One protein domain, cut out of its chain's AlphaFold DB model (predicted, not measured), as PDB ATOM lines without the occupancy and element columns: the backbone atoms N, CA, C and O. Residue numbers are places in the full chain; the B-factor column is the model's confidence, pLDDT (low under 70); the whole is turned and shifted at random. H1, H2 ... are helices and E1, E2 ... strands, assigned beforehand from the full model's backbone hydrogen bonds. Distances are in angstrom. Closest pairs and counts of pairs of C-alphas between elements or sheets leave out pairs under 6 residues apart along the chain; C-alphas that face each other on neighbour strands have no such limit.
ATOM      1  N   PRO A  36     -37.823  21.095  18.370       87.19
ATOM      2  CA  PRO A  36     -37.111  20.276  17.402       87.19
ATOM      3  C   PRO A  36     -35.689  19.914  17.813       87.19
ATOM      4  O   PRO A  36     -34.968  20.729  18.389       87.19
ATOM      5  N   GLY A  37     -35.259  18.698  17.467       87.06
ATOM      6  CA  GLY A  37     -33.936  18.167  17.825       87.06
ATOM      7  C   GLY A  37     -32.789  19.112  17.451       87.06
ATOM      8  O   GLY A  37     -31.986  19.476  18.317       87.06
ATOM      9  N   TYR A  38     -32.790  19.608  16.208       91.56
ATOM     10  CA  TYR A  38     -31.773  20.531  15.688       91.56
ATOM     11  C   TYR A  38     -31.709  21.868  16.449       91.56
ATOM     12  O   TYR A  38     -30.654  22.500  16.506       91.56
ATOM     13  N   ALA A  39     -32.810  22.311  17.069       94.38
ATOM     14  CA  ALA A  39     -32.865  23.593  17.769       94.38
ATOM     15  C   ALA A  39     -31.977  23.613  19.026       94.38
ATOM     16  O   ALA A  39     -31.462  24.669  19.411       94.38
ATOM     17  N   ASN A  40     -31.702  22.438  19.608       93.50
ATOM     18  CA  ASN A  40     -30.811  22.274  20.762       93.50
ATOM     19  C   ASN A  40     -29.348  22.624  20.453       93.50
ATOM     20  O   ASN A  40     -28.558  22.839  21.370       93.50
ATOM     21  N   TRP A  41     -28.983  22.703  19.176       95.44
ATOM     22  CA  TRP A  41     -27.620  22.967  18.723       95.44
ATOM     23  C   TRP A  41     -27.386  24.425  18.314       95.44
ATOM     24  O   TRP A  41     -26.245  24.818  18.074       95.44
ATOM     25  N   LEU A  42     -28.437  25.253  18.271       94.75
ATOM     26  CA  LEU A  42     -28.367  26.633  17.785       94.75
ATOM     27  C   LEU A  42     -27.742  27.559  18.843       94.75
ATOM     28  O   LEU A  42     -28.370  27.800  19.876       94.75
ATOM     29  N   PRO A  43     -26.539  28.124  18.638       93.38
ATOM     30  CA  PRO A  43     -25.880  28.928  19.663       93.38
ATOM     31  C   PRO A  43     -26.462  30.349  19.749       93.38
ATOM     32  O   PRO A  43     -26.597  31.044  18.746       93.38
ATOM     33  N   ALA A  44     -26.733  30.831  20.967       88.00
ATOM     34  CA  ALA A  44     -27.376  32.133  21.205       88.00
ATOM     35  C   ALA A  44     -26.448  33.369  21.171       88.00
ATOM     36  O   ALA A  44     -26.926  34.499  21.252       88.00
ATOM     37  N   GLU A  45     -25.120  33.204  21.170       73.62
ATOM     38  CA  GLU A  45     -24.189  34.325  21.427       73.62
ATOM     39  C   GLU A  45     -23.748  35.089  20.165       73.62
ATOM     40  O   GLU A  45     -22.929  36.006  20.274       73.62
ATOM     41  N   ASN A  46     -24.281  34.740  18.993       69.75
ATOM     42  CA  ASN A  46     -23.933  35.370  17.723       69.75
ATOM     43  C   ASN A  46     -24.998  36.402  17.321       69.75
ATOM     44  O   ASN A  46     -26.189  36.204  17.543       69.75
ATOM     45  N   ASP A  47     -24.564  37.519  16.723       80.81
ATOM     46  CA  ASP A  47     -25.471  38.540  16.163       80.81
ATOM     47  C   ASP A  47     -26.177  38.050  14.876       80.81
ATOM     48  O   ASP A  47     -26.971  38.783  14.285       80.81
ATOM     49  N   TRP A  48     -25.846  36.835  14.433       86.38
ATOM     50  CA  TRP A  48     -26.407  36.151  13.283       86.38
ATOM     51  C   TRP A  48     -26.507  34.646  13.565       86.38
ATOM     52  O   TRP A  48     -25.764  34.107  14.392       86.38
ATOM     53  N   LEU A  49     -27.412  33.976  12.869       89.81
ATOM     54  CA  LEU A  49     -27.544  32.528  12.852       89.81
ATOM     55  C   LEU A  49     -27.722  32.093  11.404       89.81
ATOM     56  O   LEU A  49     -28.447  32.734  10.651       89.81
ATOM     57  N   TYR A  50     -27.085  30.999  11.035       87.62
ATOM     58  CA  TYR A  50     -27.262  30.357   9.748       87.62
ATOM     59  C   TYR A  50     -27.395  28.859   9.982       87.62
ATOM     60  O   TYR A  50     -26.569  28.293  10.700       87.62
ATOM     61  N   VAL A  51     -28.451  28.257   9.443       90.62
ATOM     62  CA  VAL A  51     -28.886  26.890   9.741       90.62
ATOM     63  C   VAL A  51     -29.215  26.173   8.441       90.62
ATOM     64  O   VAL A  51     -30.039  26.660   7.671       90.62
ATOM     65  N   ALA A  52     -28.631  24.998   8.243       89.75
ATOM     66  CA  ALA A  52     -29.097  24.005   7.283       89.75
ATOM     67  C   ALA A  52     -29.105  22.638   7.969       89.75
ATOM     68  O   ALA A  52     -28.116  22.262   8.586       89.75
ATOM     69  N   TYR A  53     -30.213  21.917   7.915       91.12
ATOM     70  CA  TYR A  53     -30.396  20.632   8.579       91.12
ATOM     71  C   TYR A  53     -31.015  19.638   7.614       91.12
ATOM     72  O   TYR A  53     -31.931  20.001   6.873       91.12
ATOM     73  N   VAL A  54     -30.538  18.400   7.673       87.38
ATOM     74  CA  VAL A  54     -31.079  17.252   6.955       87.38
ATOM     75  C   VAL A  54     -31.192  16.070   7.912       87.38
ATOM     76  O   VAL A  54     -30.255  15.746   8.641       87.38
ATOM     77  N   ASN A  55     -32.349  15.425   7.897       86.88
ATOM     78  CA  ASN A  55     -32.620  14.152   8.539       86.88
ATOM     79  C   ASN A  55     -32.421  13.023   7.517       86.88
ATOM     80  O   ASN A  55     -33.048  13.048   6.461       86.88
ATOM     81  N   PHE A  56     -31.580  12.038   7.824       78.44
ATOM     82  CA  PHE A  56     -31.345  10.878   6.958       78.44
ATOM     83  C   PHE A  56     -32.318   9.724   7.237       78.44
ATOM     84  O   PHE A  56     -32.481   8.848   6.396       78.44
ATOM     85  N   ASP A  57     -33.040   9.747   8.366       69.12
ATOM     86  CA  ASP A  57     -34.078   8.755   8.701       69.12
ATOM     87  C   ASP A  57     -35.372   8.909   7.863       69.12
ATOM     88  O   ASP A  57     -36.402   8.306   8.190       69.12
ATOM     89  N   VAL A  58     -35.354   9.700   6.781       58.75
ATOM     90  CA  VAL A  58     -36.455   9.763   5.810       58.75
ATOM     91  C   VAL A  58     -36.576   8.375   5.182       58.75
ATOM     92  O   VAL A  58     -35.650   7.918   4.515       58.75
ATOM     93  N   PRO A  59     -37.670   7.635   5.418       41.78
ATOM     94  CA  PRO A  59     -37.686   6.238   5.036       41.78
ATOM     95  C   PRO A  59     -37.750   6.103   3.523       41.78
ATOM     96  O   PRO A  59     -38.625   6.667   2.865       41.78
ATOM     97  N   GLU A  60     -36.841   5.270   3.030       37.88
ATOM     98  CA  GLU A  60     -36.734   4.821   1.652       37.88
ATOM     99  C   GLU A  60     -38.111   4.538   1.033       37.88
ATOM    100  O   GLU A  60     -38.836   3.616   1.443       37.88
ATOM    101  N   ALA A  61     -38.449   5.261  -0.031       28.92
ATOM    102  CA  ALA A  61     -39.508   4.868  -0.949       28.92
ATOM    103  C   ALA A  61     -39.022   3.718  -1.860       28.92
ATOM    104  O   ALA A  61     -39.181   3.755  -3.075       28.92
ATOM    105  N   GLY A  62     -38.481   2.650  -1.269       28.27
ATOM    106  CA  GLY A  62     -37.880   1.520  -1.979       28.27
ATOM    107  C   GLY A  62     -36.380   1.420  -1.729       28.27
ATOM    108  O   GLY A  62     -35.696   2.425  -1.722       28.27
ATOM    109  N   GLU A  63     -35.924   0.188  -1.492       28.30
ATOM    110  CA  GLU A  63     -34.523  -0.176  -1.248       28.30
ATOM    111  C   GLU A  63     -33.589   0.507  -2.276       28.30
ATOM    112  O   GLU A  63     -33.778   0.227  -3.465       28.30
ATOM    113  N   GLN A  64     -32.602   1.283  -1.792       28.45
ATOM    114  CA  GLN A  64     -31.333   1.753  -2.407       28.45
ATOM    115  C   GLN A  64     -31.111   3.282  -2.393       28.45
ATOM    116  O   GLN A  64     -31.631   3.993  -3.249       28.45
ATOM    117  N   ASP A  65     -30.318   3.696  -1.398       33.47
ATOM    118  CA  ASP A  65     -29.118   4.560  -1.400       33.47
ATOM    119  C   ASP A  65     -29.162   6.006  -1.952       33.47
ATOM    120  O   ASP A  65     -29.685   6.283  -3.021       33.47
ATOM    121  N   GLU A  66     -28.554   6.891  -1.142       34.81
ATOM    122  CA  GLU A  66     -28.370   8.356  -1.197       34.81
ATOM    123  C   GLU A  66     -29.613   9.277  -1.325       34.81
ATOM    124  O   GLU A  66     -30.477   9.178  -2.196       34.81
ATOM    125  N   ILE A  67     -29.692  10.250  -0.407       36.94
ATOM    126  CA  ILE A  67     -30.733  11.285  -0.380       36.94
ATOM    127  C   ILE A  67     -30.255  12.462  -1.239       36.94
ATOM    128  O   ILE A  67     -29.509  13.316  -0.759       36.94
ATOM    129  N   SER A  68     -30.710  12.536  -2.492       41.75
ATOM    130  CA  SER A  68     -30.698  13.795  -3.245       41.75
ATOM    131  C   SER A  68     -31.922  14.629  -2.860       41.75
ATOM    132  O   SER A  68     -33.057  14.152  -2.880       41.75
ATOM    133  N   LEU A  69     -31.683  15.877  -2.456       52.09
ATOM    134  CA  LEU A  69     -32.717  16.834  -2.051       52.09
ATOM    135  C   LEU A  69     -33.022  17.848  -3.155       52.09
ATOM    136  O   LEU A  69     -33.555  18.916  -2.860       52.09
ATOM    137  N   ASP A  70     -32.690  17.545  -4.407       52.34
ATOM    138  CA  ASP A  70     -32.955  18.464  -5.506       52.34
ATOM    139  C   ASP A  70     -34.410  18.335  -5.979       52.34
ATOM    140  O   ASP A  70     -34.872  17.245  -6.336       52.34
ATOM    141  N   PRO A  71     -35.188  19.431  -5.965       53.03
ATOM    142  CA  PRO A  71     -36.523  19.408  -6.535       53.03
ATOM    143  C   PRO A  71     -36.421  19.139  -8.045       53.03
ATOM    144  O   PRO A  71     -35.519  19.635  -8.712       53.03
ATOM    145  N   ALA A  72     -37.362  18.373  -8.610       57.03
ATOM    146  CA  ALA A  72     -37.394  18.162 -10.062       57.03
ATOM    147  C   ALA A  72     -37.393  19.498 -10.829       57.03
ATOM    148  O   ALA A  72     -38.067  20.436 -10.408       57.03
ATOM    149  N   GLU A  73     -36.767  19.530 -12.013       56.59
ATOM    150  CA  GLU A  73     -36.648  20.718 -12.886       56.59
ATOM    151  C   GLU A  73     -37.989  21.421 -13.210       56.59
ATOM    152  O   GLU A  73     -38.018  22.573 -13.632       56.59
ATOM    153  N   ASP A  74     -39.123  20.733 -13.038       63.41
ATOM    154  CA  ASP A  74     -40.471  21.270 -13.265       63.41
ATOM    155  C   ASP A  74     -41.102  21.939 -12.011       63.41
ATOM    156  O   ASP A  74     -42.223  22.463 -12.090       63.41
ATOM    157  N   VAL A  75     -40.438  21.909 -10.848       71.31
ATOM    158  CA  VAL A  75     -40.946  22.434  -9.567       71.31
ATOM    159  C   VAL A  75     -40.501  23.887  -9.370       71.31
ATOM    160  O   VAL A  75     -39.530  24.177  -8.696       71.31
ATOM    161  N   ASP A  76     -41.281  24.829  -9.901       79.38
ATOM    162  CA  ASP A  76     -41.077  26.283  -9.737       79.38
ATOM    163  C   ASP A  76     -41.873  26.874  -8.538       79.38
ATOM    164  O   ASP A  76     -42.538  27.909  -8.669       79.38
ATOM    165  N   ASP A  77     -41.911  26.206  -7.377       87.50
ATOM    166  CA  ASP A  77     -42.607  26.716  -6.177       87.50
ATOM    167  C   ASP A  77     -41.605  27.095  -5.072       87.50
ATOM    168  O   ASP A  77     -41.047  26.198  -4.434       87.50
ATOM    169  N   PRO A  78     -41.413  28.398  -4.775       88.19
ATOM    170  CA  PRO A  78     -40.408  28.841  -3.811       88.19
ATOM    171  C   PRO A  78     -40.603  28.317  -2.388       88.19
ATOM    172  O   PRO A  78     -39.665  28.325  -1.601       88.19
ATOM    173  N   LEU A  79     -41.813  27.879  -2.027       89.88
ATOM    174  CA  LEU A  79     -42.061  27.288  -0.713       89.88
ATOM    175  C   LEU A  79     -41.376  25.916  -0.558       89.88
ATOM    176  O   LEU A  79     -41.104  25.500   0.565       89.88
ATOM    177  N   VAL A  80     -41.089  25.245  -1.674       86.44
ATOM    178  CA  VAL A  80     -40.421  23.939  -1.743       86.44
ATOM    179  C   VAL A  80     -38.964  24.101  -2.155       86.44
ATOM    180  O   VAL A  80     -38.086  23.574  -1.483       86.44
ATOM    181  N   THR A  81     -38.692  24.854  -3.222       80.50
ATOM    182  CA  THR A  81     -37.330  24.973  -3.762       80.50
ATOM    183  C   THR A  81     -36.393  25.713  -2.819       80.50
ATOM    184  O   THR A  81     -35.250  25.312  -2.670       80.50
ATOM    185  N   PHE A  82     -36.872  26.728  -2.089       82.94
ATOM    186  CA  PHE A  82     -36.030  27.480  -1.156       82.94
ATOM    187  C   PHE A  82     -35.383  26.605  -0.064       82.94
ATOM    188  O   PHE A  82     -34.161  26.653   0.060       82.94
ATOM    189  N   PRO A  83     -36.123  25.808   0.739       80.94
ATOM    190  CA  PRO A  83     -35.485  24.929   1.719       80.94
ATOM    191  C   PRO A  83     -34.707  23.770   1.084       80.94
ATOM    192  O   PRO A  83     -33.729  23.335   1.685       80.94
ATOM    193  N   LEU A  84     -35.119  23.280  -0.090       76.19
ATOM    194  CA  LEU A  84     -34.487  22.136  -0.747       76.19
ATOM    195  C   LEU A  84     -33.179  22.514  -1.452       76.19
ATOM    196  O   LEU A  84     -32.138  22.037  -1.029       76.19
ATOM    197  N   GLU A  85     -33.194  23.434  -2.419       71.12
ATOM    198  CA  GLU A  85     -32.007  23.834  -3.196       71.12
ATOM    199  C   GLU A  85     -30.960  24.531  -2.324       71.12
ATOM    200  O   GLU A  85     -29.764  24.243  -2.390       71.12
ATOM    201  N   VAL A  86     -31.401  25.474  -1.480       68.62
ATOM    202  CA  VAL A  86     -30.471  26.236  -0.641       68.62
ATOM    203  C   VAL A  86     -29.972  25.374   0.514       68.62
ATOM    204  O   VAL A  86     -28.787  25.419   0.843       68.62
ATOM    205  N   GLY A  87     -30.848  24.565   1.117       65.69
ATOM    206  CA  GLY A  87     -30.476  23.640   2.186       65.69
ATOM    207  C   GLY A  87     -29.504  22.558   1.712       65.69
ATOM    208  O   GLY A  87     -28.469  22.368   2.353       65.69
ATOM    209  N   SER A  88     -29.789  21.906   0.579       64.31
ATOM    210  CA  SER A  88     -28.965  20.831   0.004       64.31
ATOM    211  C   SER A  88     -27.576  21.332  -0.388       64.31
ATOM    212  O   SER A  88     -26.575  20.794   0.087       64.31
ATOM    213  N   SER A  89     -27.508  22.432  -1.146       64.38
ATOM    214  CA  SER A  89     -26.252  23.056  -1.581       64.38
ATOM    215  C   SER A  89     -25.374  23.435  -0.393       64.38
ATOM    216  O   SER A  89     -24.155  23.268  -0.410       64.38
ATOM    217  N   THR A  90     -26.001  23.918   0.680       64.94
ATOM    218  CA  THR A  90     -25.301  24.263   1.915       64.94
ATOM    219  C   THR A  90     -24.707  23.026   2.572       64.94
ATOM    220  O   THR A  90     -23.519  23.006   2.885       64.94
ATOM    221  N   VAL A  91     -25.503  21.976   2.770       67.31
ATOM    222  CA  VAL A  91     -25.015  20.727   3.367       67.31
ATOM    223  C   VAL A  91     -23.881  20.121   2.533       67.31
ATOM    224  O   VAL A  91     -22.849  19.763   3.105       67.31
ATOM    225  N   GLY A  92     -24.015  20.092   1.204       61.59
ATOM    226  CA  GLY A  92     -22.986  19.598   0.285       61.59
ATOM    227  C   GLY A  92     -21.687  20.408   0.318       61.59
ATOM    228  O   GLY A  92     -20.601  19.838   0.339       61.59
ATOM    229  N   LEU A  93     -21.759  21.740   0.400       63.78
ATOM    230  CA  LEU A  93     -20.559  22.576   0.506       63.78
ATOM    231  C   LEU A  93     -19.823  22.349   1.832       63.78
ATOM    232  O   LEU A  93     -18.594  22.264   1.867       63.78
ATOM    233  N   PHE A  94     -20.562  22.270   2.939       66.50
ATOM    234  CA  PHE A  94     -19.953  22.125   4.259       66.50
ATOM    235  C   PHE A  94     -19.471  20.698   4.533       66.50
ATOM    236  O   PHE A  94     -18.524  20.542   5.304       66.50
ATOM    237  N   SER A  95     -20.005  19.668   3.868       69.31
ATOM    238  CA  SER A  95     -19.486  18.297   3.980       69.31
ATOM    239  C   SER A  95     -18.019  18.175   3.524       69.31
ATOM    240  O   SER A  95     -17.297  17.321   4.038       69.31
ATOM    241  N   LEU A  96     -17.499  19.104   2.706       67.62
ATOM    242  CA  LEU A  96     -16.062  19.208   2.389       67.62
ATOM    243  C   LEU A  96     -15.178  19.364   3.639       67.62
ATOM    244  O   LEU A  96     -14.039  18.893   3.667       67.62
ATOM    245  N   GLY A  97     -15.698  19.975   4.708       71.19
ATOM    246  CA  GLY A  97     -15.013  20.032   5.999       71.19
ATOM    247  C   GLY A  97     -14.789  18.643   6.610       71.19
ATOM    248  O   GLY A  97     -13.776  18.422   7.271       71.19
ATOM    249  N   LEU A  98     -15.684  17.684   6.352       82.31
ATOM    250  CA  LEU A  98     -15.502  16.287   6.750       82.31
ATOM    251  C   LEU A  98     -14.413  15.615   5.912       82.31
ATOM    252  O   LEU A  98     -13.605  14.875   6.466       82.31
ATOM    253  N   ALA A  99     -14.334  15.905   4.610       80.00
ATOM    254  CA  ALA A  99     -13.295  15.364   3.731       80.00
ATOM    255  C   ALA A  99     -11.884  15.764   4.197       80.00
ATOM    256  O   ALA A  99     -11.002  14.915   4.298       80.00
ATOM    257  N   ALA A 100     -11.695  17.021   4.621       81.00
ATOM    258  CA  ALA A 100     -10.430  17.499   5.193       81.00
ATOM    259  C   ALA A 100     -10.013  16.773   6.495       81.00
ATOM    260  O   ALA A 100      -8.856  16.850   6.922       81.00
ATOM    261  N   ALA A 101     -10.951  16.079   7.147       86.00
ATOM    262  CA  ALA A 101     -10.719  15.236   8.315       86.00
ATOM    263  C   ALA A 101     -10.755  13.727   8.009       86.00
ATOM    264  O   ALA A 101     -10.623  12.933   8.937       86.00
ATOM    265  N   ASP A 102     -10.910  13.335   6.740       84.38
ATOM    266  CA  ASP A 102     -11.126  11.949   6.308       84.38
ATOM    267  C   ASP A 102     -12.405  11.320   6.912       84.38
ATOM    268  O   ASP A 102     -12.439  10.137   7.234       84.38
ATOM    269  N   LEU A 103     -13.453  12.128   7.119       87.69
ATOM    270  CA  LEU A 103     -14.719  11.740   7.763       87.69
ATOM    271  C   LEU A 103     -15.936  11.811   6.833       87.69
ATOM    272  O   LEU A 103     -17.027  11.458   7.264       87.69
ATOM    273  N   LEU A 104     -15.774  12.279   5.591       81.94
ATOM    274  CA  LEU A 104     -16.865  12.323   4.610       81.94
ATOM    275  C   LEU A 104     -17.561  10.954   4.426       81.94
ATOM    276  O   LEU A 104     -18.788  10.935   4.486       81.94
ATOM    277  N   PRO A 105     -16.816   9.831   4.353       78.38
ATOM    278  CA  PRO A 105     -17.346   8.467   4.435       78.38
ATOM    279  C   PRO A 105     -18.433   8.153   5.464       78.38
ATOM    280  O   PRO A 105     -19.254   7.270   5.267       78.38
ATOM    281  N   VAL A 106     -18.461   8.862   6.594       82.94
ATOM    282  CA  VAL A 106     -19.435   8.609   7.669       82.94
ATOM    283  C   VAL A 106     -20.871   8.936   7.237       82.94
ATOM    284  O   VAL A 106     -21.824   8.487   7.873       82.94
ATOM    285  N   LEU A 107     -21.029   9.743   6.188       79.00
ATOM    286  CA  LEU A 107     -22.328  10.086   5.619       79.00
ATOM    287  C   LEU A 107     -22.815   9.071   4.576       79.00
ATOM    288  O   LEU A 107     -23.971   9.166   4.173       79.00
ATOM    289  N   ASP A 108     -21.967   8.129   4.154       70.25
ATOM    290  CA  ASP A 108     -22.291   7.135   3.134       70.25
ATOM    291  C   ASP A 108     -22.704   5.800   3.795       70.25
ATOM    292  O   ASP A 108     -21.872   5.137   4.426       70.25
ATOM    293  N   PRO A 109     -23.984   5.387   3.693       56.66
ATOM    294  CA  PRO A 109     -24.463   4.139   4.283       56.66
ATOM    295  C   PRO A 109     -23.934   2.870   3.586       56.66
ATOM    296  O   PRO A 109     -24.026   1.786   4.174       56.66
ATOM    297  N   ASP A 110     -23.397   2.973   2.365       52.25
ATOM    298  CA  ASP A 110     -22.900   1.840   1.574       52.25
ATOM    299  C   ASP A 110     -21.428   1.503   1.841       52.25
ATOM    300  O   ASP A 110     -20.958   0.400   1.508       52.25
ATOM    301  N   GLU A 111     -20.679   2.412   2.464       58.84
ATOM    302  CA  GLU A 111     -19.304   2.139   2.859       58.84
ATOM    303  C   GLU A 111     -19.226   1.176   4.058       58.84
ATOM    304  O   GLU A 111     -20.129   1.046   4.881       58.84
ATOM    305  N   GLU A 112     -18.112   0.441   4.172       59.19
ATOM    306  CA  GLU A 112     -17.897  -0.554   5.238       59.19
ATOM    307  C   GLU A 112     -17.617   0.091   6.623       59.19
ATOM    308  O   GLU A 112     -16.719  -0.374   7.329       59.19
ATOM    309  N   PHE A 113     -18.349   1.137   7.023       70.50
ATOM    310  CA  PHE A 113     -18.279   1.734   8.363       70.50
ATOM    311  C   PHE A 113     -19.174   0.988   9.359       70.50
ATOM    312  O   PHE A 113     -20.249   0.489   9.025       70.50
ATOM    313  N   GLU A 114     -18.739   0.902  10.620       81.31
ATOM    314  CA  GLU A 114     -19.622   0.478  11.723       81.31
ATOM    315  C   GLU A 114     -20.444   1.660  12.277       81.31
ATOM    316  O   GLU A 114     -21.327   1.458  13.114       81.31
ATOM    317  N   SER A 115     -20.143   2.877  11.816       85.25
ATOM    318  CA  SER A 115     -20.820   4.124  12.166       85.25
ATOM    319  C   SER A 115     -21.980   4.427  11.210       85.25
ATOM    320  O   SER A 115     -21.842   4.239  10.009       85.25
ATOM    321  N   GLU A 116     -23.095   4.936  11.733       85.88
ATOM    322  CA  GLU A 116     -24.312   5.265  10.977       85.88
ATOM    323  C   GLU A 116     -24.754   6.697  11.326       85.88
ATOM    324  O   GLU A 116     -25.071   6.981  12.486       85.88
ATOM    325  N   ALA A 117     -24.784   7.608  10.348       88.44
ATOM    326  CA  ALA A 117     -25.309   8.962  10.526       88.44
ATOM    327  C   ALA A 117     -26.843   8.982  10.390       88.44
ATOM    328  O   ALA A 117     -27.393   8.447   9.433       88.44
ATOM    329  N   SER A 118     -27.541   9.632  11.324       88.38
ATOM    330  CA  SER A 118     -29.001   9.826  11.281       88.38
ATOM    331  C   SER A 118     -29.407  11.232  10.852       88.38
ATOM    332  O   SER A 118     -30.496  11.425  10.327       88.38
ATOM    333  N   SER A 119     -28.563  12.238  11.088       89.69
ATOM    334  CA  SER A 119     -28.835  13.612  10.667       89.69
ATOM    335  C   SER A 119     -27.547  14.413  10.507       89.69
ATOM    336  O   SER A 119     -26.505  14.074  11.073       89.69
ATOM    337  N   LEU A 120     -27.633  15.509   9.756       91.44
ATOM    338  CA  LEU A 120     -26.568  16.488   9.601       91.44
ATOM    339  C   LEU A 120     -27.138  17.897   9.760       91.44
ATOM    340  O   LEU A 120     -28.086  18.290   9.091       91.44
ATOM    341  N   LEU A 121     -26.517  18.678  10.636       92.88
ATOM    342  CA  LEU A 121     -26.783  20.090  10.864       92.88
ATOM    343  C   LEU A 121     -25.527  20.905  10.558       92.88
ATOM    344  O   LEU A 121     -24.473  20.686  11.145       92.88
ATOM    345  N   VAL A 122     -25.658  21.923   9.724       90.12
ATOM    346  CA  VAL A 122     -24.696  23.012   9.588       90.12
ATOM    347  C   VAL A 122     -25.237  24.219  10.340       90.12
ATOM    348  O   VAL A 122     -26.298  24.748  10.010       90.12
ATOM    349  N   VAL A 123     -24.488  24.691  11.334       91.38
ATOM    350  CA  VAL A 123     -24.804  25.907  12.083       91.38
ATOM    351  C   VAL A 123     -23.594  26.831  12.165       91.38
ATOM    352  O   VAL A 123     -22.564  26.488  12.745       91.38
ATOM    353  N   ASN A 124     -23.701  28.028  11.581       86.12
ATOM    354  CA  ASN A 124     -22.615  29.022  11.523       86.12
ATOM    355  C   ASN A 124     -21.265  28.428  11.047       86.12
ATOM    356  O   ASN A 124     -20.214  28.694  11.636       86.12
ATOM    357  N   GLY A 125     -21.314  27.555  10.035       80.44
ATOM    358  CA  GLY A 125     -20.149  26.847   9.490       80.44
ATOM    359  C   GLY A 125     -19.569  25.744  10.385       80.44
ATOM    360  O   GLY A 125     -18.461  25.277  10.139       80.44
ATOM    361  N   THR A 126     -20.280  25.341  11.440       90.75
ATOM    362  CA  THR A 126     -19.968  24.151  12.246       90.75
ATOM    363  C   THR A 126     -20.922  23.032  11.869       90.75
ATOM    364  O   THR A 126     -22.133  23.237  11.862       90.75
ATOM    365  N   ILE A 127     -20.380  21.857  11.582       93.06
ATOM    366  CA  ILE A 127     -21.132  20.655  11.234       93.06
ATOM    367  C   ILE A 127     -21.392  19.874  12.520       93.06
ATOM    368  O   ILE A 127     -20.484  19.687  13.331       93.06
ATOM    369  N   VAL A 128     -22.617  19.410  12.704       96.00
ATOM    370  CA  VAL A 128     -23.025  18.465  13.738       96.00
ATOM    371  C   VAL A 128     -23.668  17.290  13.022       96.00
ATOM    372  O   VAL A 128     -24.634  17.475  12.291       96.00
ATOM    373  N   VAL A 129     -23.125  16.098  13.215       93.94
ATOM    374  CA  VAL A 129     -23.689  14.848  12.712       93.94
ATOM    375  C   VAL A 129     -24.160  14.060  13.923       93.94
ATOM    376  O   VAL A 129     -23.358  13.759  14.810       93.94
ATOM    377  N   GLU A 130     -25.450  13.757  13.989       93.88
ATOM    378  CA  GLU A 130     -26.002  12.857  15.006       93.88
ATOM    379  C   GLU A 130     -26.153  11.465  14.394       93.88
ATOM    380  O   GLU A 130     -26.365  11.332  13.186       93.88
ATOM    381  N   GLY A 131     -26.003  10.421  15.205       92.69
ATOM    382  CA  GLY A 131     -26.022   9.050  14.712       92.69
ATOM    383  C   GLY A 131     -25.585   8.039  15.761       92.69
ATOM    384  O   GLY A 131     -25.732   8.261  16.959       92.69
ATOM    385  N   THR A 132     -25.051   6.911  15.309       92.50
ATOM    386  CA  THR A 132     -24.348   5.934  16.148       92.50
ATOM    387  C   THR A 132     -22.924   5.801  15.631       92.50
ATOM    388  O   THR A 132     -22.732   5.376  14.498       92.50
ATOM    389  N   PHE A 133     -21.920   6.124  16.446       93.38
ATOM    390  CA  PHE A 133     -20.525   6.169  15.998       93.38
ATOM    391  C   PHE A 133     -19.641   5.145  16.711       93.38
ATOM    392  O   PHE A 133     -19.588   5.079  17.947       93.38
ATOM    393  N   ASP A 134     -18.860   4.387  15.936       94.19
ATOM    394  CA  ASP A 134     -17.741   3.623  16.480       94.19
ATOM    395  C   ASP A 134     -16.549   4.563  16.715       94.19
ATOM    396  O   ASP A 134     -15.736   4.868  15.842       94.19
ATOM    397  N   THR A 135     -16.442   5.044  17.951       93.75
ATOM    398  CA  THR A 135     -15.386   5.986  18.341       93.75
ATOM    399  C   THR A 135     -13.966   5.420  18.210       93.75
ATOM    400  O   THR A 135     -13.027   6.205  18.083       93.75
ATOM    401  N   ASP A 136     -13.782   4.091  18.257       93.56
ATOM    402  CA  ASP A 136     -12.464   3.471  18.070       93.56
ATOM    403  C   ASP A 136     -12.088   3.491  16.571       93.56
ATOM    404  O   ASP A 136     -10.944   3.804  16.236       93.56
ATOM    405  N   GLU A 137     -13.048   3.228  15.677       91.25
ATOM    406  CA  GLU A 137     -12.888   3.350  14.218       91.25
ATOM    407  C   GLU A 137     -12.532   4.786  13.804       91.25
ATOM    408  O   GLU A 137     -11.512   5.014  13.144       91.25
ATOM    409  N   LEU A 138     -13.315   5.771  14.257       93.00
ATOM    410  CA  LEU A 138     -13.074   7.183  13.942       93.00
ATOM    411  C   LEU A 138     -11.751   7.690  14.539       93.00
ATOM    412  O   LEU A 138     -11.045   8.478  13.908       93.00
ATOM    413  N   HIS A 139     -11.367   7.213  15.728       94.50
ATOM    414  CA  HIS A 139     -10.062   7.515  16.320       94.50
ATOM    415  C   HIS A 139      -8.907   7.014  15.451       94.50
ATOM    416  O   HIS A 139      -7.948   7.754  15.205       94.50
ATOM    417  N   ASP A 140      -8.968   5.757  15.009       91.50
ATOM    418  CA  ASP A 140      -7.928   5.159  14.174       91.50
ATOM    419  C   ASP A 140      -7.803   5.909  12.838       91.50
ATOM    420  O   ASP A 140      -6.681   6.121  12.377       91.50
ATOM    421  N   ARG A 141      -8.918   6.380  12.261       88.81
ATOM    422  CA  ARG A 141      -8.922   7.177  11.025       88.81
ATOM    423  C   ARG A 141      -8.310   8.562  11.227       88.81
ATOM    424  O   ARG A 141      -7.331   8.890  10.565       88.81
ATOM    425  N   LEU A 142      -8.771   9.314  12.225       92.50
ATOM    426  CA  LEU A 142      -8.262  10.657  12.533       92.50
ATOM    427  C   LEU A 142      -6.774  10.678  12.908       92.50
ATOM    428  O   LEU A 142      -6.077  11.665  12.675       92.50
ATOM    429  N   THR A 143      -6.270   9.610  13.527       93.06
ATOM    430  CA  THR A 143      -4.879   9.545  14.007       93.06
ATOM    431  C   THR A 143      -3.923   8.836  13.048       93.06
ATOM    432  O   THR A 143      -2.730   8.702  13.360       93.06
ATOM    433  N   ARG A 144      -4.405   8.378  11.885       86.56
ATOM    434  CA  ARG A 144      -3.552   7.759  10.866       86.56
ATOM    435  C   ARG A 144      -2.660   8.792  10.182       86.56
ATOM    436  O   ARG A 144      -2.906   9.994  10.226       86.56
ATOM    437  N   GLU A 145      -1.588   8.299   9.566       76.56
ATOM    438  CA  GLU A 145      -0.698   9.138   8.758       76.56
ATOM    439  C   GLU A 145      -1.503   9.777   7.618       76.56
ATOM    440  O   GLU A 145      -2.281   9.069   6.974       76.56
ATOM    441  N   ALA A 146      -1.344  11.097   7.459       65.44
ATOM    442  CA  ALA A 146      -2.153  11.943   6.589       65.44
ATOM    443  C   ALA A 146      -2.252  11.358   5.180       65.44
ATOM    444  O   ALA A 146      -1.234  11.055   4.554       65.44
ATOM    445  N   GLU A 147      -3.483  11.226   4.698       66.50
ATOM    446  CA  GLU A 147      -3.738  11.096   3.268       66.50
ATOM    447  C   GLU A 147      -3.444  12.446   2.595       66.50
ATOM    448  O   GLU A 147      -3.518  13.486   3.258       66.50
ATOM    449  N   PRO A 148      -3.108  12.472   1.295       63.94
ATOM    450  CA  PRO A 148      -2.710  13.699   0.597       63.94
ATOM    451  C   PRO A 148      -3.713  14.860   0.744       63.94
ATOM    452  O   PRO A 148      -3.305  16.020   0.697       63.94
ATOM    453  N   PHE A 149      -4.989  14.558   1.011       66.56
ATOM    454  CA  PHE A 149      -6.083  15.529   1.113       66.56
ATOM    455  C   PHE A 149      -6.718  15.640   2.511       66.56
ATOM    456  O   PHE A 149      -7.707  16.352   2.668       66.56
ATOM    457  N   ALA A 150      -6.162  14.982   3.536       81.00
ATOM    458  CA  ALA A 150      -6.716  15.005   4.891       81.00
ATOM    459  C   ALA A 150      -5.649  15.254   5.961       81.00
ATOM    460  O   ALA A 150      -4.523  14.761   5.891       81.00
ATOM    461  N   ALA A 151      -6.006  16.018   6.989       86.19
ATOM    462  CA  ALA A 151      -5.111  16.266   8.113       86.19
ATOM    463  C   ALA A 151      -4.955  15.032   9.019       86.19
ATOM    464  O   ALA A 151      -5.863  14.219   9.165       86.19
ATOM    465  N   THR A 152      -3.810  14.925   9.698       91.31
ATOM    466  CA  THR A 152      -3.631  14.011  10.837       91.31
ATOM    467  C   THR A 152      -3.923  14.747  12.132       91.31
ATOM    468  O   THR A 152      -3.486  15.886  12.332       91.31
ATOM    469  N   TYR A 153      -4.578  14.062  13.066       95.38
ATOM    470  CA  TYR A 153      -5.034  14.626  14.328       95.38
ATOM    471  C   TYR A 153      -4.386  13.966  15.548       95.38
ATOM    472  O   TYR A 153      -3.964  12.810  15.537       95.38
ATOM    473  N   GLU A 154      -4.356  14.706  16.657       95.25
ATOM    474  CA  GLU A 154      -4.091  14.168  17.992       95.25
ATOM    475  C   GLU A 154      -5.302  14.418  18.896       95.25
ATOM    476  O   GLU A 154      -5.824  15.532  18.981       95.25
ATOM    477  N   GLN A 155      -5.721  13.386  19.631       95.44
ATOM    478  CA  GLN A 155      -6.712  13.539  20.690       95.44
ATOM    479  C   GLN A 155      -6.101  14.341  21.850       95.44
ATOM    480  O   GLN A 155      -5.192  13.877  22.547       95.44
ATOM    481  N   THR A 156      -6.601  15.548  22.095       89.38
ATOM    482  CA  THR A 156      -6.003  16.466  23.075       89.38
ATOM    483  C   THR A 156      -6.659  16.364  24.447       89.38
ATOM    484  O   THR A 156      -5.983  16.230  25.475       89.38
ATOM    485  N   SER A 157      -7.986  16.473  24.500       84.00
ATOM    486  CA  SER A 157      -8.755  16.553  25.743       84.00
ATOM    487  C   SER A 157     -10.229  16.231  25.523       84.00
ATOM    488  O   SER A 157     -10.695  16.210  24.396       84.00
ATOM    489  N   ALA A 158     -10.963  16.005  26.613       86.38
ATOM    490  CA  ALA A 158     -12.414  15.925  26.543       86.38
ATOM    491  C   ALA A 158     -13.025  17.335  26.577       86.38
ATOM    492  O   ALA A 158     -12.629  18.163  27.409       86.38
ATOM    493  N   LEU A 159     -14.009  17.580  25.722       89.50
ATOM    494  CA  LEU A 159     -14.767  18.816  25.609       89.50
ATOM    495  C   LEU A 159     -16.246  18.491  25.824       89.50
ATOM    496  O   LEU A 159     -16.813  17.761  25.038       89.50
ATOM    497  N   HIS A 160     -16.869  18.989  26.894       89.19
ATOM    498  CA  HIS A 160     -18.310  18.801  27.166       89.19
ATOM    499  C   HIS A 160     -18.850  17.351  27.193       89.19
ATOM    500  O   HIS A 160     -20.046  17.158  27.349       89.19
ATOM    501  N   GLY A 161     -17.983  16.334  27.176       88.31
ATOM    502  CA  GLY A 161     -18.384  14.923  27.085       88.31
ATOM    503  C   GLY A 161     -17.777  14.222  25.872       88.31
ATOM    504  O   GLY A 161     -17.505  13.032  25.965       88.31
ATOM    505  N   TYR A 162     -17.443  14.994  24.840       94.81
ATOM    506  CA  TYR A 162     -16.819  14.559  23.596       94.81
ATOM    507  C   TYR A 162     -15.305  14.403  23.730       94.81
ATOM    508  O   TYR A 162     -14.646  15.170  24.443       94.81
ATOM    509  N   ASP A 163     -14.734  13.464  22.989       96.31
ATOM    510  CA  ASP A 163     -13.303  13.379  22.737       96.31
ATOM    511  C   ASP A 163     -12.909  14.363  21.634       96.31
ATOM    512  O   ASP A 163     -13.429  14.307  20.524       96.31
ATOM    513  N   ARG A 164     -11.991  15.289  21.941       96.31
ATOM    514  CA  ARG A 164     -11.570  16.352  21.022       96.31
ATOM    515  C   ARG A 164     -10.250  16.031  20.336       96.31
ATOM    516  O   ARG A 164      -9.255  15.717  20.999       96.31
ATOM    517  N   TYR A 165     -10.229  16.261  19.035       96.50
ATOM    518  CA  TYR A 165      -9.118  16.056  18.121       96.50
ATOM    519  C   TYR A 165      -8.703  17.399  17.521       96.50
ATOM    520  O   TYR A 165      -9.534  18.158  17.025       96.50
ATOM    521  N   GLU A 166      -7.413  17.715  17.611       95.19
ATOM    522  CA  GLU A 166      -6.825  18.895  16.967       95.19
ATOM    523  C   GLU A 166      -5.839  18.447  15.882       95.19
ATOM    524  O   GLU A 166      -5.112  17.469  16.106       95.19
ATOM    525  N   PRO A 167      -5.785  19.145  14.735       93.44
ATOM    526  CA  PRO A 167      -4.861  18.805  13.665       93.44
ATOM    527  C   PRO A 167      -3.415  19.031  14.122       93.44
ATOM    528  O   PRO A 167      -3.074  20.054  14.726       93.44
ATOM    529  N   VAL A 168      -2.547  18.063  13.840       93.50
ATOM    530  CA  VAL A 168      -1.107  18.107  14.144       93.50
ATOM    531  C   VAL A 168      -0.241  18.121  12.891       93.50
ATOM    532  O   VAL A 168       0.872  18.652  12.940       93.50
ATOM    533  N   GLU A 169      -0.754  17.595  11.780       86.94
ATOM    534  CA  GLU A 169      -0.143  17.660  10.452       86.94
ATOM    535  C   GLU A 169      -1.243  18.013   9.446       86.94
ATOM    536  O   GLU A 169      -2.249  17.316   9.365       86.94
ATOM    537  N   VAL A 170      -1.069  19.125   8.733       85.50
ATOM    538  CA  VAL A 170      -2.003  19.617   7.712       85.50
ATOM    539  C   VAL A 170      -1.270  19.554   6.369       85.50
ATOM    540  O   VAL A 170      -0.162  20.098   6.298       85.50
ATOM    541  N   PRO A 171      -1.817  18.866   5.350       75.19
ATOM    542  CA  PRO A 171      -1.267  18.858   3.997       75.19
ATOM    543  C   PRO A 171      -1.066  20.273   3.450       75.19
ATOM    544  O   PRO A 171      -1.871  21.160   3.721       75.19
ATOM    545  N   ASP A 172      -0.026  20.486   2.637       67.62
ATOM    546  CA  ASP A 172       0.328  21.813   2.102       67.62
ATOM    547  C   ASP A 172      -0.776  22.432   1.201       67.62
ATOM    548  O   ASP A 172      -0.722  23.626   0.905       67.62
ATOM    549  N   GLY A 173      -1.788  21.650   0.796       63.06
ATOM    550  CA  GLY A 173      -2.955  22.098   0.022       63.06
ATOM    551  C   GLY A 173      -4.207  22.448   0.833       63.06
ATOM    552  O   GLY A 173      -5.185  22.910   0.252       63.06
ATOM    553  N   LEU A 174      -4.188  22.261   2.154       65.88
ATOM    554  CA  LEU A 174      -5.258  22.701   3.049       65.88
ATOM    555  C   LEU A 174      -4.797  23.953   3.804       65.88
ATOM    556  O   LEU A 174      -3.842  23.902   4.578       65.88
ATOM    557  N   GLU A 175      -5.473  25.087   3.584       66.44
ATOM    558  CA  GLU A 175      -5.130  26.348   4.262       66.44
ATOM    559  C   GLU A 175      -5.310  26.246   5.785       66.44
ATOM    560  O   GLU A 175      -4.437  26.677   6.540       66.44
ATOM    561  N   ASP A 176      -6.408  25.626   6.221       76.81
ATOM    562  CA  ASP A 176      -6.714  25.302   7.611       76.81
ATOM    563  C   ASP A 176      -7.452  23.951   7.667       76.81
ATOM    564  O   ASP A 176      -8.280  23.643   6.810       76.81
ATOM    565  N   ALA A 177      -7.154  23.141   8.686       85.00
ATOM    566  CA  ALA A 177      -7.873  21.898   8.968       85.00
ATOM    567  C   ALA A 177      -8.862  22.111  10.125       85.00
ATOM    568  O   ALA A 177      -8.543  22.854  11.063       85.00
ATOM    569  N   PRO A 178     -10.039  21.461  10.100       90.12
ATOM    570  CA  PRO A 178     -11.045  21.642  11.137       90.12
ATOM    571  C   PRO A 178     -10.586  21.079  12.488       90.12
ATOM    572  O   PRO A 178      -9.570  20.405  12.621       90.12
ATOM    573  N   VAL A 179     -11.361  21.353  13.531       94.75
ATOM    574  CA  VAL A 179     -11.276  20.682  14.830       94.75
ATOM    575  C   VAL A 179     -12.458  19.725  14.918       94.75
ATOM    576  O   VAL A 179     -13.566  20.089  14.530       94.75
ATOM    577  N   VAL A 180     -12.234  18.526  15.455       96.44
ATOM    578  CA  VAL A 180     -13.269  17.487  15.573       96.44
ATOM    579  C   VAL A 180     -13.522  17.177  17.044       96.44
ATOM    580  O   VAL A 180     -12.592  17.124  17.855       96.44
ATOM    581  N   ALA A 181     -14.778  16.973  17.414       97.00
ATOM    582  CA  ALA A 181     -15.188  16.443  18.705       97.00
ATOM    583  C   ALA A 181     -16.215  15.334  18.482       97.00
ATOM    584  O   ALA A 181     -17.164  15.542  17.743       97.00
ATOM    585  N   LEU A 182     -16.023  14.172  19.101       95.38
ATOM    586  CA  LEU A 182     -16.893  13.014  18.886       95.38
ATOM    587  C   LEU A 182     -17.219  12.283  20.189       95.38
ATOM    588  O   LEU A 182     -16.397  12.239  21.109       95.38
ATOM    589  N   ASP A 183     -18.407  11.702  20.264       95.44
ATOM    590  CA  ASP A 183     -18.775  10.664  21.223       95.44
ATOM    591  C   ASP A 183     -19.521   9.515  20.519       95.44
ATOM    592  O   ASP A 183     -19.367   9.333  19.314       95.44
ATOM    593  N   GLU A 184     -20.240   8.680  21.275       95.50
ATOM    594  CA  GLU A 184     -20.945   7.513  20.729       95.50
ATOM    595  C   GLU A 184     -22.188   7.877  19.896       95.50
ATOM    596  O   GLU A 184     -22.619   7.052  19.092       95.50
ATOM    597  N   ASP A 185     -22.727   9.091  20.052       95.25
ATOM    598  CA  ASP A 185     -24.003   9.513  19.463       95.25
ATOM    599  C   ASP A 185     -23.878  10.786  18.593       95.25
ATOM    600  O   ASP A 185     -24.805  11.159  17.869       95.25
ATOM    601  N   THR A 186     -22.764  11.519  18.675       96.00
ATOM    602  CA  THR A 186     -22.594  12.801  17.983       96.00
ATOM    603  C   THR A 186     -21.153  13.082  17.573       96.00
ATOM    604  O   THR A 186     -20.199  12.873  18.326       96.00
ATOM    605  N   MET A 187     -21.009  13.681  16.396       95.69
ATOM    606  CA  MET A 187     -19.778  14.253  15.878       95.69
ATOM    607  C   MET A 187     -19.975  15.743  15.580       95.69
ATOM    608  O   MET A 187     -20.918  16.136  14.907       95.69
ATOM    609  N   VAL A 188     -19.068  16.590  16.062       96.69
ATOM    610  CA  VAL A 188     -19.053  18.037  15.828       96.69
ATOM    611  C   VAL A 188     -17.745  18.410  15.144       96.69
ATOM    612  O   VAL A 188     -16.665  18.148  15.678       96.69
ATOM    613  N   VAL A 189     -17.829  19.057  13.985       94.50
ATOM    614  CA  VAL A 189     -16.681  19.496  13.187       94.50
ATOM    615  C   VAL A 189     -16.778  21.000  12.980       94.50
ATOM    616  O   VAL A 189     -17.704  21.498  12.349       94.50
ATOM    617  N   GLY A 190     -15.837  21.744  13.553       90.50
ATOM    618  CA  GLY A 190     -15.809  23.203  13.465       90.50
ATOM    619  C   GLY A 190     -14.552  23.691  12.766       90.50
ATOM    620  O   GLY A 190     -13.479  23.120  12.950       90.50
ATOM    621  N   SER A 191     -14.664  24.796  12.032       85.25
ATOM    622  CA  SER A 191     -13.517  25.474  11.408       85.25
ATOM    623  C   SER A 191     -12.435  25.870  12.415       85.25
ATOM    624  O   SER A 191     -11.262  25.978  12.076       85.25
ATOM    625  N   ASP A 192     -12.822  26.096  13.672       86.44
ATOM    626  CA  ASP A 192     -11.915  26.426  14.758       86.44
ATOM    627  C   ASP A 192     -12.442  25.957  16.121       86.44
ATOM    628  O   ASP A 192     -13.602  25.583  16.309       86.44
ATOM    629  N   ALA A 193     -11.542  25.998  17.101       90.56
ATOM    630  CA  ALA A 193     -11.796  25.561  18.466       90.56
ATOM    631  C   ALA A 193     -12.904  26.345  19.185       90.56
ATOM    632  O   ALA A 193     -13.618  25.759  19.998       90.56
ATOM    633  N   ASP A 194     -13.012  27.655  18.938       90.44
ATOM    634  CA  ASP A 194     -13.946  28.522  19.657       90.44
ATOM    635  C   ASP A 194     -15.381  28.269  19.166       90.44
ATOM    636  O   ASP A 194     -16.297  28.144  19.988       90.44
ATOM    637  N   ARG A 195     -15.573  28.125  17.845       88.19
ATOM    638  CA  ARG A 195     -16.864  27.760  17.235       88.19
ATOM    639  C   ARG A 195     -17.320  26.367  17.643       88.19
ATOM    640  O   ARG A 195     -18.444  26.210  18.120       88.19
ATOM    641  N   LEU A 196     -16.423  25.385  17.555       93.62
ATOM    642  CA  LEU A 196     -16.720  24.021  17.981       93.62
ATOM    643  C   LEU A 196     -17.122  23.972  19.465       93.62
ATOM    644  O   LEU A 196     -18.112  23.332  19.808       93.62
ATOM    645  N   GLU A 197     -16.407  24.673  20.357       94.06
ATOM    646  CA  GLU A 197     -16.770  24.731  21.784       94.06
ATOM    647  C   GLU A 197     -18.138  25.383  22.002       94.06
ATOM    648  O   GLU A 197     -18.899  24.934  22.858       94.06
ATOM    649  N   GLN A 198     -18.466  26.431  21.248       92.94
ATOM    650  CA  GLN A 198     -19.751  27.112  21.364       92.94
ATOM    651  C   GLN A 198     -20.922  26.184  21.016       92.94
ATOM    652  O   GLN A 198     -21.870  26.085  21.802       92.94
ATOM    653  N   VAL A 199     -20.850  25.489  19.879       95.06
ATOM    654  CA  VAL A 199     -21.903  24.572  19.415       95.06
ATOM    655  C   VAL A 199     -21.980  23.338  20.316       95.06
ATOM    656  O   VAL A 199     -23.051  23.036  20.842       95.06
ATOM    657  N   ALA A 200     -20.842  22.708  20.632       95.50
ATOM    658  CA  ALA A 200     -20.791  21.539  21.514       95.50
ATOM    659  C   ALA A 200     -21.320  21.832  22.931       95.50
ATOM    660  O   ALA A 200     -22.008  21.002  23.524       95.50
ATOM    661  N   ALA A 201     -21.035  23.016  23.490       94.69
ATOM    662  CA  ALA A 201     -21.572  23.421  24.791       94.69
ATOM    663  C   ALA A 201     -23.089  23.661  24.761       94.69
ATOM    664  O   ALA A 201     -23.750  23.491  25.787       94.69
ATOM    665  N   THR A 202     -23.623  24.093  23.617       95.19
ATOM    666  CA  THR A 202     -25.059  24.326  23.430       95.19
ATOM    667  C   THR A 202     -25.794  22.989  23.352       95.19
ATOM    668  O   THR A 202     -26.649  22.745  24.199       95.19
ATOM    669  N   GLY A 203     -25.354  22.066  22.488       93.38
ATOM    670  CA  GLY A 203     -25.949  20.723  22.393       93.38
ATOM    671  C   GLY A 203     -25.824  19.894  23.676       93.38
ATOM    672  O   GLY A 203     -26.749  19.188  24.064       93.38
ATOM    673  N   ALA A 204     -24.731  20.055  24.433       93.19
ATOM    674  CA  ALA A 204     -24.583  19.419  25.748       93.19
ATOM    675  C   ALA A 204     -25.486  20.026  26.850       93.19
ATOM    676  O   ALA A 204     -25.502  19.533  27.985       93.19
ATOM    677  N   GLY A 205     -26.204  21.122  26.569       92.38
ATOM    678  CA  GLY A 205     -27.043  21.843  27.533       92.38
ATOM    679  C   GLY A 205     -26.257  22.631  28.591       92.38
ATOM    680  O   GLY A 205     -26.810  23.035  29.620       92.38
ATOM    681  N   ASP A 206     -24.959  22.852  28.372       93.44
ATOM    682  CA  ASP A 206     -24.123  23.707  29.221       93.44
ATOM    683  C   ASP A 206     -24.355  25.205  28.935       93.44
ATOM    684  O   ASP A 206     -24.016  26.064  29.764       93.44
ATOM    685  N   ARG A 207     -24.960  25.522  27.782       91.31
ATOM    686  CA  ARG A 207     -25.431  26.852  27.367       91.31
ATOM    687  C   ARG A 207     -26.887  26.776  26.895       91.31
ATOM    688  O   ARG A 207     -27.375  25.703  26.582       91.31
ATOM    689  N   GLN A 208     -27.571  27.923  26.913       91.81
ATOM    690  CA  GLN A 208     -28.928  28.041  26.365       91.81
ATOM    691  C   GLN A 208     -28.868  28.071  24.842       91.81
ATOM    692  O   GLN A 208     -27.974  28.735  24.298       91.81
ATOM    693  N   SER A 209     -29.821  27.410  24.189       93.31
ATOM    694  CA  SER A 209     -29.985  27.514  22.741       93.31
ATOM    695  C   SER A 209     -30.499  28.902  22.345       93.31
ATOM    696  O   SER A 209     -31.003  29.674  23.169       93.31
ATOM    697  N   ALA A 210     -30.366  29.243  21.067       93.62
ATOM    698  CA  ALA A 210     -30.904  30.469  20.497       93.62
ATOM    699  C   ALA A 210     -32.435  30.514  20.623       93.62
ATOM    700  O   ALA A 210     -32.974  31.557  20.986       93.62
ATOM    701  N   ALA A 211     -33.115  29.377  20.434       92.31
ATOM    702  CA  ALA A 211     -34.560  29.256  20.629       92.31
ATOM    703  C   ALA A 211     -34.984  29.504  22.092       92.31
ATOM    704  O   ALA A 211     -36.016  30.117  22.347       92.31
ATOM    705  N   GLU A 212     -34.166  29.130  23.080       92.88
ATOM    706  CA  GLU A 212     -34.441  29.446  24.489       92.88
ATOM    707  C   GLU A 212     -34.140  30.908  24.866       92.88
ATOM    708  O   GLU A 212     -34.716  31.451  25.820       92.88
ATOM    709  N   ALA A 213     -33.178  31.527  24.180       93.88
ATOM    710  CA  ALA A 213     -32.638  32.836  24.532       93.88
ATOM    711  C   ALA A 213     -33.336  34.008  23.823       93.88
ATOM    712  O   ALA A 213     -33.341  35.118  24.370       93.88
ATOM    713  N   ASP A 214     -33.904  33.776  22.639       93.38
ATOM    714  CA  ASP A 214     -34.430  34.809  21.752       93.38
ATOM    715  C   ASP A 214     -35.842  34.469  21.230       93.38
ATOM    716  O   ASP A 214     -36.070  33.442  20.595       93.38
ATOM    717  N   ASP A 215     -36.802  35.368  21.492       93.44
ATOM    718  CA  ASP A 215     -38.219  35.184  21.142       93.44
ATOM    719  C   ASP A 215     -38.465  35.135  19.615       93.44
ATOM    720  O   ASP A 215     -39.490  34.600  19.181       93.44
ATOM    721  N   THR A 216     -37.582  35.724  18.798       93.25
ATOM    722  CA  THR A 216     -37.658  35.654  17.331       93.25
ATOM    723  C   THR A 216     -37.248  34.271  16.853       93.25
ATOM    724  O   THR A 216     -37.994  33.654  16.092       93.25
ATOM    725  N   VAL A 217     -36.117  33.753  17.342       94.19
ATOM    726  CA  VAL A 217     -35.648  32.402  16.994       94.19
ATOM    727  C   VAL A 217     -36.655  31.354  17.459       94.19
ATOM    728  O   VAL A 217     -37.048  30.497  16.674       94.19
ATOM    729  N   ALA A 218     -37.139  31.477  18.700       95.06
ATOM    730  CA  ALA A 218     -38.175  30.609  19.255       95.06
ATOM    731  C   ALA A 218     -39.408  30.542  18.346       95.06
ATOM    732  O   ALA A 218     -39.936  29.469  18.071       95.06
ATOM    733  N   TRP A 219     -39.854  31.703  17.859       95.69
ATOM    734  CA  TRP A 219     -41.016  31.782  16.986       95.69
ATOM    735  C   TRP A 219     -40.756  31.148  15.614       95.69
ATOM    736  O   TRP A 219     -41.609  30.403  15.142       95.69
ATOM    737  N   LEU A 220     -39.601  31.401  14.986       96.00
ATOM    738  CA  LEU A 220     -39.245  30.814  13.685       96.00
ATOM    739  C   LEU A 220     -39.178  29.279  13.745       96.00
ATOM    740  O   LEU A 220     -39.767  28.609  12.894       96.00
ATOM    741  N   VAL A 221     -38.537  28.737  14.784       95.38
ATOM    742  CA  VAL A 221     -38.458  27.289  15.038       95.38
ATOM    743  C   VAL A 221     -39.848  26.707  15.313       95.38
ATOM    744  O   VAL A 221     -40.195  25.669  14.763       95.38
ATOM    745  N   GLU A 222     -40.695  27.389  16.092       95.12
ATOM    746  CA  GLU A 222     -42.074  26.944  16.355       95.12
ATOM    747  C   GLU A 222     -42.924  26.879  15.074       95.12
ATOM    748  O   GLU A 222     -43.746  25.976  14.924       95.12
ATOM    749  N   GLN A 223     -42.756  27.832  14.150       95.56
ATOM    750  CA  GLN A 223     -43.534  27.855  12.906       95.56
ATOM    751  C   GLN A 223     -43.086  26.796  11.891       95.56
ATOM    752  O   GLN A 223     -43.905  26.328  11.099       95.56
ATOM    753  N   THR A 224     -41.807  26.430  11.896       92.25
ATOM    754  CA  THR A 224     -41.241  25.462  10.947       92.25
ATOM    755  C   THR A 224     -41.293  24.032  11.486       92.25
ATOM    756  O   THR A 224     -41.742  23.133  10.775       92.25
ATOM    757  N   GLY A 225     -41.014  23.836  12.775       91.00
ATOM    758  CA  GLY A 225     -41.104  22.549  13.467       91.00
ATOM    759  C   GLY A 225     -39.960  21.589  13.125       91.00
ATOM    760  O   GLY A 225     -38.889  22.013  12.687       91.00
ATOM    761  N   ASP A 226     -40.197  20.296  13.351       86.06
ATOM    762  CA  ASP A 226     -39.286  19.169  13.092       86.06
ATOM    763  C   ASP A 226     -39.206  18.801  11.598       86.06
ATOM    764  O   ASP A 226     -39.564  17.694  11.201       86.06
ATOM    765  N   GLY A 227     -38.815  19.751  10.747       87.81
ATOM    766  CA  GLY A 227     -38.573  19.475   9.327       87.81
ATOM    767  C   GLY A 227     -37.524  18.383   9.120       87.81
ATOM    768  O   GLY A 227     -36.571  18.305   9.890       87.81
ATOM    769  N   ASP A 228     -37.676  17.584   8.064       87.19
ATOM    770  CA  ASP A 228     -36.624  16.671   7.602       87.19
ATOM    771  C   ASP A 228     -35.531  17.435   6.861       87.19
ATOM    772  O   ASP A 228     -34.364  17.082   6.947       87.19
ATOM    773  N   VAL A 229     -35.903  18.523   6.187       87.75
ATOM    774  CA  VAL A 229     -34.974  19.522   5.662       87.75
ATOM    775  C   VAL A 229     -35.347  20.855   6.276       87.75
ATOM    776  O   VAL A 229     -36.511  21.253   6.216       87.75
ATOM    777  N   VAL A 230     -34.387  21.555   6.872       91.25
ATOM    778  CA  VAL A 230     -34.599  22.897   7.426       91.25
ATOM    779  C   VAL A 230     -33.500  23.816   6.938       91.25
ATOM    780  O   VAL A 230     -32.324  23.482   7.010       91.25
ATOM    781  N   PHE A 231     -33.879  25.004   6.494       90.50
ATOM    782  CA  PHE A 231     -32.954  26.059   6.122       90.50
ATOM    783  C   PHE A 231     -33.378  27.377   6.764       90.50
ATOM    784  O   PHE A 231     -34.565  27.700   6.811       90.50
ATOM    785  N   GLY A 232     -32.434  28.176   7.249       89.12
ATOM    786  CA  GLY A 232     -32.757  29.490   7.787       89.12
ATOM    787  C   GLY A 232     -31.555  30.381   8.038       89.12
ATOM    788  O   GLY A 232     -30.435  29.918   8.255       89.12
ATOM    789  N   HIS A 233     -31.812  31.685   8.064       88.00
ATOM    790  CA  HIS A 233     -30.839  32.671   8.507       88.00
ATOM    791  C   HIS A 233     -31.494  33.771   9.340       88.00
ATOM    792  O   HIS A 233     -32.656  34.130   9.150       88.00
ATOM    793  N   ILE A 234     -30.726  34.312  10.279       89.94
ATOM    794  CA  ILE A 234     -31.145  35.339  11.230       89.94
ATOM    795  C   ILE A 234     -30.013  36.351  11.319       89.94
ATOM    796  O   ILE A 234     -28.852  35.968  11.453       89.94
ATOM    797  N   GLY A 235     -30.336  37.636  11.262       85.25
ATOM    798  CA  GLY A 235     -29.359  38.713  11.252       85.25
ATOM    799  C   GLY A 235     -28.519  38.775   9.966       85.25
ATOM    800  O   GLY A 235     -28.719  38.010   9.022       85.25
ATOM    801  N   PRO A 236     -27.565  39.721   9.900       77.44
ATOM    802  CA  PRO A 236     -26.724  39.907   8.727       77.44
ATOM    803  C   PRO A 236     -25.678  38.787   8.644       77.44
ATOM    804  O   PRO A 236     -24.665  38.831   9.350       77.44
ATOM    805  N   VAL A 237     -25.916  37.806   7.775       65.19
ATOM    806  CA  VAL A 237     -24.944  36.745   7.474       65.19
ATOM    807  C   VAL A 237     -23.672  37.390   6.893       65.19
ATOM    808  O   VAL A 237     -23.772  38.222   5.988       65.19
ATOM    809  N   PRO A 238     -22.469  37.097   7.419       61.84
ATOM    810  CA  PRO A 238     -21.242  37.711   6.922       61.84
ATOM    811  C   PRO A 238     -20.930  37.300   5.471       61.84
ATOM    812  O   PRO A 238     -20.792  36.115   5.192       61.84
ATOM    813  N   GLU A 239     -20.686  38.273   4.580       50.41
ATOM    814  CA  GLU A 239     -20.293  38.043   3.166       50.41
ATOM    815  C   GLU A 239     -19.035  37.162   3.011       50.41
ATOM    816  O   GLU A 239     -18.792  36.585   1.961       50.41
ATOM    817  N   THR A 240     -18.190  37.081   4.044       46.03
ATOM    818  CA  THR A 240     -16.960  36.269   4.031       46.03
ATOM    819  C   THR A 240     -17.188  34.793   4.328       46.03
ATOM    820  O   THR A 240     -16.237  34.026   4.238       46.03
ATOM    821  N   GLU A 241     -18.389  34.413   4.758       47.03
ATOM    822  CA  GLU A 241     -18.713  33.023   5.089       47.03
ATOM    823  C   GLU A 241     -19.593  32.368   4.030       47.03
ATOM    824  O   GLU A 241     -19.725  31.147   4.042       47.03
ATOM    825  N   PHE A 242     -20.191  33.156   3.127       50.91
ATOM    826  CA  PHE A 242     -21.191  32.639   2.206       50.91
ATOM    827  C   PHE A 242     -21.508  33.616   1.059       50.91
ATOM    828  O   PHE A 242     -21.927  34.746   1.317       50.91
ATOM    829  N   ASP A 243     -21.363  33.171  -0.192       48.41
ATOM    830  CA  ASP A 243     -21.988  33.807  -1.359       48.41
ATOM    831  C   ASP A 243     -22.913  32.784  -2.027       48.41
ATOM    832  O   ASP A 243     -22.480  31.962  -2.832       48.41
ATOM    833  N   LEU A 244     -24.196  32.822  -1.649       43.41
ATOM    834  CA  LEU A 244     -25.245  31.940  -2.179       43.41
ATOM    835  C   LEU A 244     -25.279  31.898  -3.704       43.41
ATOM    836  O   LEU A 244     -25.625  30.870  -4.277       43.41
ATOM    837  N   ALA A 245     -24.958  33.020  -4.352       38.09
ATOM    838  CA  ALA A 245     -25.065  33.163  -5.795       38.09
ATOM    839  C   ALA A 245     -23.912  32.489  -6.557       38.09
ATOM    840  O   ALA A 245     -24.058  32.243  -7.750       38.09
ATOM    841  N   ASP A 246     -22.785  32.208  -5.892       40.66
ATOM    842  CA  ASP A 246     -21.663  31.460  -6.477       40.66
ATOM    843  C   ASP A 246     -21.743  29.950  -6.161       40.66
ATOM    844  O   ASP A 246     -21.121  29.154  -6.861       40.66
ATOM    845  N   SER A 247     -22.492  29.542  -5.123       40.28
ATOM    846  CA  SER A 247     -22.576  28.145  -4.660       40.28
ATOM    847  C   SER A 247     -23.794  27.361  -5.159       40.28
ATOM    848  O   SER A 247     -23.714  26.141  -5.251       40.28
ATOM    849  N   VAL A 248     -24.911  28.029  -5.464       42.50
ATOM    850  CA  VAL A 248     -26.098  27.402  -6.068       42.50
ATOM    851  C   VAL A 248     -26.032  27.693  -7.570       42.50
ATOM    852  O   VAL A 248     -25.935  28.853  -7.963       42.50
ATOM    853  N   GLY A 249     -26.006  26.662  -8.420       42.25
ATOM    854  CA  GLY A 249     -25.819  26.814  -9.875       42.25
ATOM    855  C   GLY A 249     -26.881  27.675 -10.582       42.25
ATOM    856  O   GLY A 249     -26.623  28.166 -11.684       42.25
ATOM    857  N   ASP A 250     -28.026  27.903  -9.928       49.94
ATOM    858  CA  ASP A 250     -29.112  28.793 -10.338       49.94
ATOM    859  C   ASP A 250     -29.485  29.792  -9.224       49.94
ATOM    860  O   ASP A 250     -29.341  29.526  -8.032       49.94
ATOM    861  N   GLU A 251     -29.962  30.980  -9.618       55.88
ATOM    862  CA  GLU A 251     -30.441  32.009  -8.683       55.88
ATOM    863  C   GLU A 251     -31.771  31.519  -8.068       55.88
ATOM    864  O   GLU A 251     -32.740  31.373  -8.824       55.88
TER     865      GLU A 251
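Overview. This is residues 36 to 251 of the 541 residues of an uncharacterized protein of Natronorubrum bangense (UniProt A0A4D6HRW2). A twisted sheet of eight strands makes the core, with the long helix H2 crossing one face and helices H1, H5 and H7 over the other; H4 is over E5, towards the E4 edge. The printed part has 216 residues with eight named helices and eight named strands, in the order H1 E1 H2 H3 E2 E3 H4 E4 E5 E6 E7 H5 H6 H7 E8 H8. The sheet's order is E4 E5 E6 E7 E3 E2 E1 E8, all antiparallel, and the class is mixed, helices and strands. The whole is compact, with a radius of gyration of the C-alphas of 17.1 A and spans of 48 by 41 by 32 A.

Along the chain. H1, residues 37 to 41, begins at C-alpha 37 (-33.936, 18.167, 17.825). Then come E1, 49 to 55, 19.5 A; H2, 78 to 99, 31.2 A; H3, 104 to 107; E2, 116 to 123, 20.7 A, which bends by 51 degrees at residue 119; E3, 126 to 132, 19.1 A; and H4, 135 to 142, 10.3 A. E4, 152 to 159, 19.1 A, bends by 61 degrees at residue 156. E5, 162 to 169, 21.5 A, E6, 179 to 182, E7, 186 to 190, H5, 193 to 203, 15.5 A, H6, 210 to 213, H7, 215 to 224, 14.4 A, and E8, 229 to 234, 17.2 A, follow. H8, 244 to 247, ends at C-alpha 247 (-22.576, 28.145, -4.660).

Arrangement. E4 to E7 form a meander, each strand the antiparallel neighbour of the one before; N 156 and O 164 of E4 and E5 are 2.9 A apart, within hydrogen-bond range. At the other edge, E8 and E1 pair through N 51 and O 232, 2.8 A. There are three layers, helices on both faces of the sheet: H2 and H4 on one, H5 and H7 on the other. H2 runs across the strands, at 89 degrees to E8 on the local plane, with a height over the sheet of 7.8 A; Pro 83 and Phe 231 have its closest C-alphas to E8, 5.2 A. H3 only grazes the sheet with residues 106 to 107. H1 touches H5, closest C-alphas Trp 41 and Gly 203, 4.6 A. H6 and H7 touch only at the corner, closest C-alphas Ala 211 and Ala 218, 4.1 A. H8 and residues 86 to 93 of H2 only just touch, with 3 pairs of C-alphas within 8 A, the closest Ser 247 and Ser 89, 7.0 A. Every O i to N i+4 pair is within hydrogen-bond range in H4, H5 and H7, against 14 of 18 in H2 and 0 of 1 in H1, where 2 of 2 O i to N i+3 pairs are.

Size, cuts and confidence. The C-alphas farthest apart, of Asp 74 and Ser 157, are 50.5 A apart. The printed part has no cut. The link from E1 to H2 is long, and residues 73 to 79 stand free. Mean pLDDT of the printed part is 79.9, with 57 residues under 70, among them 57 to 74 and 237 to 251.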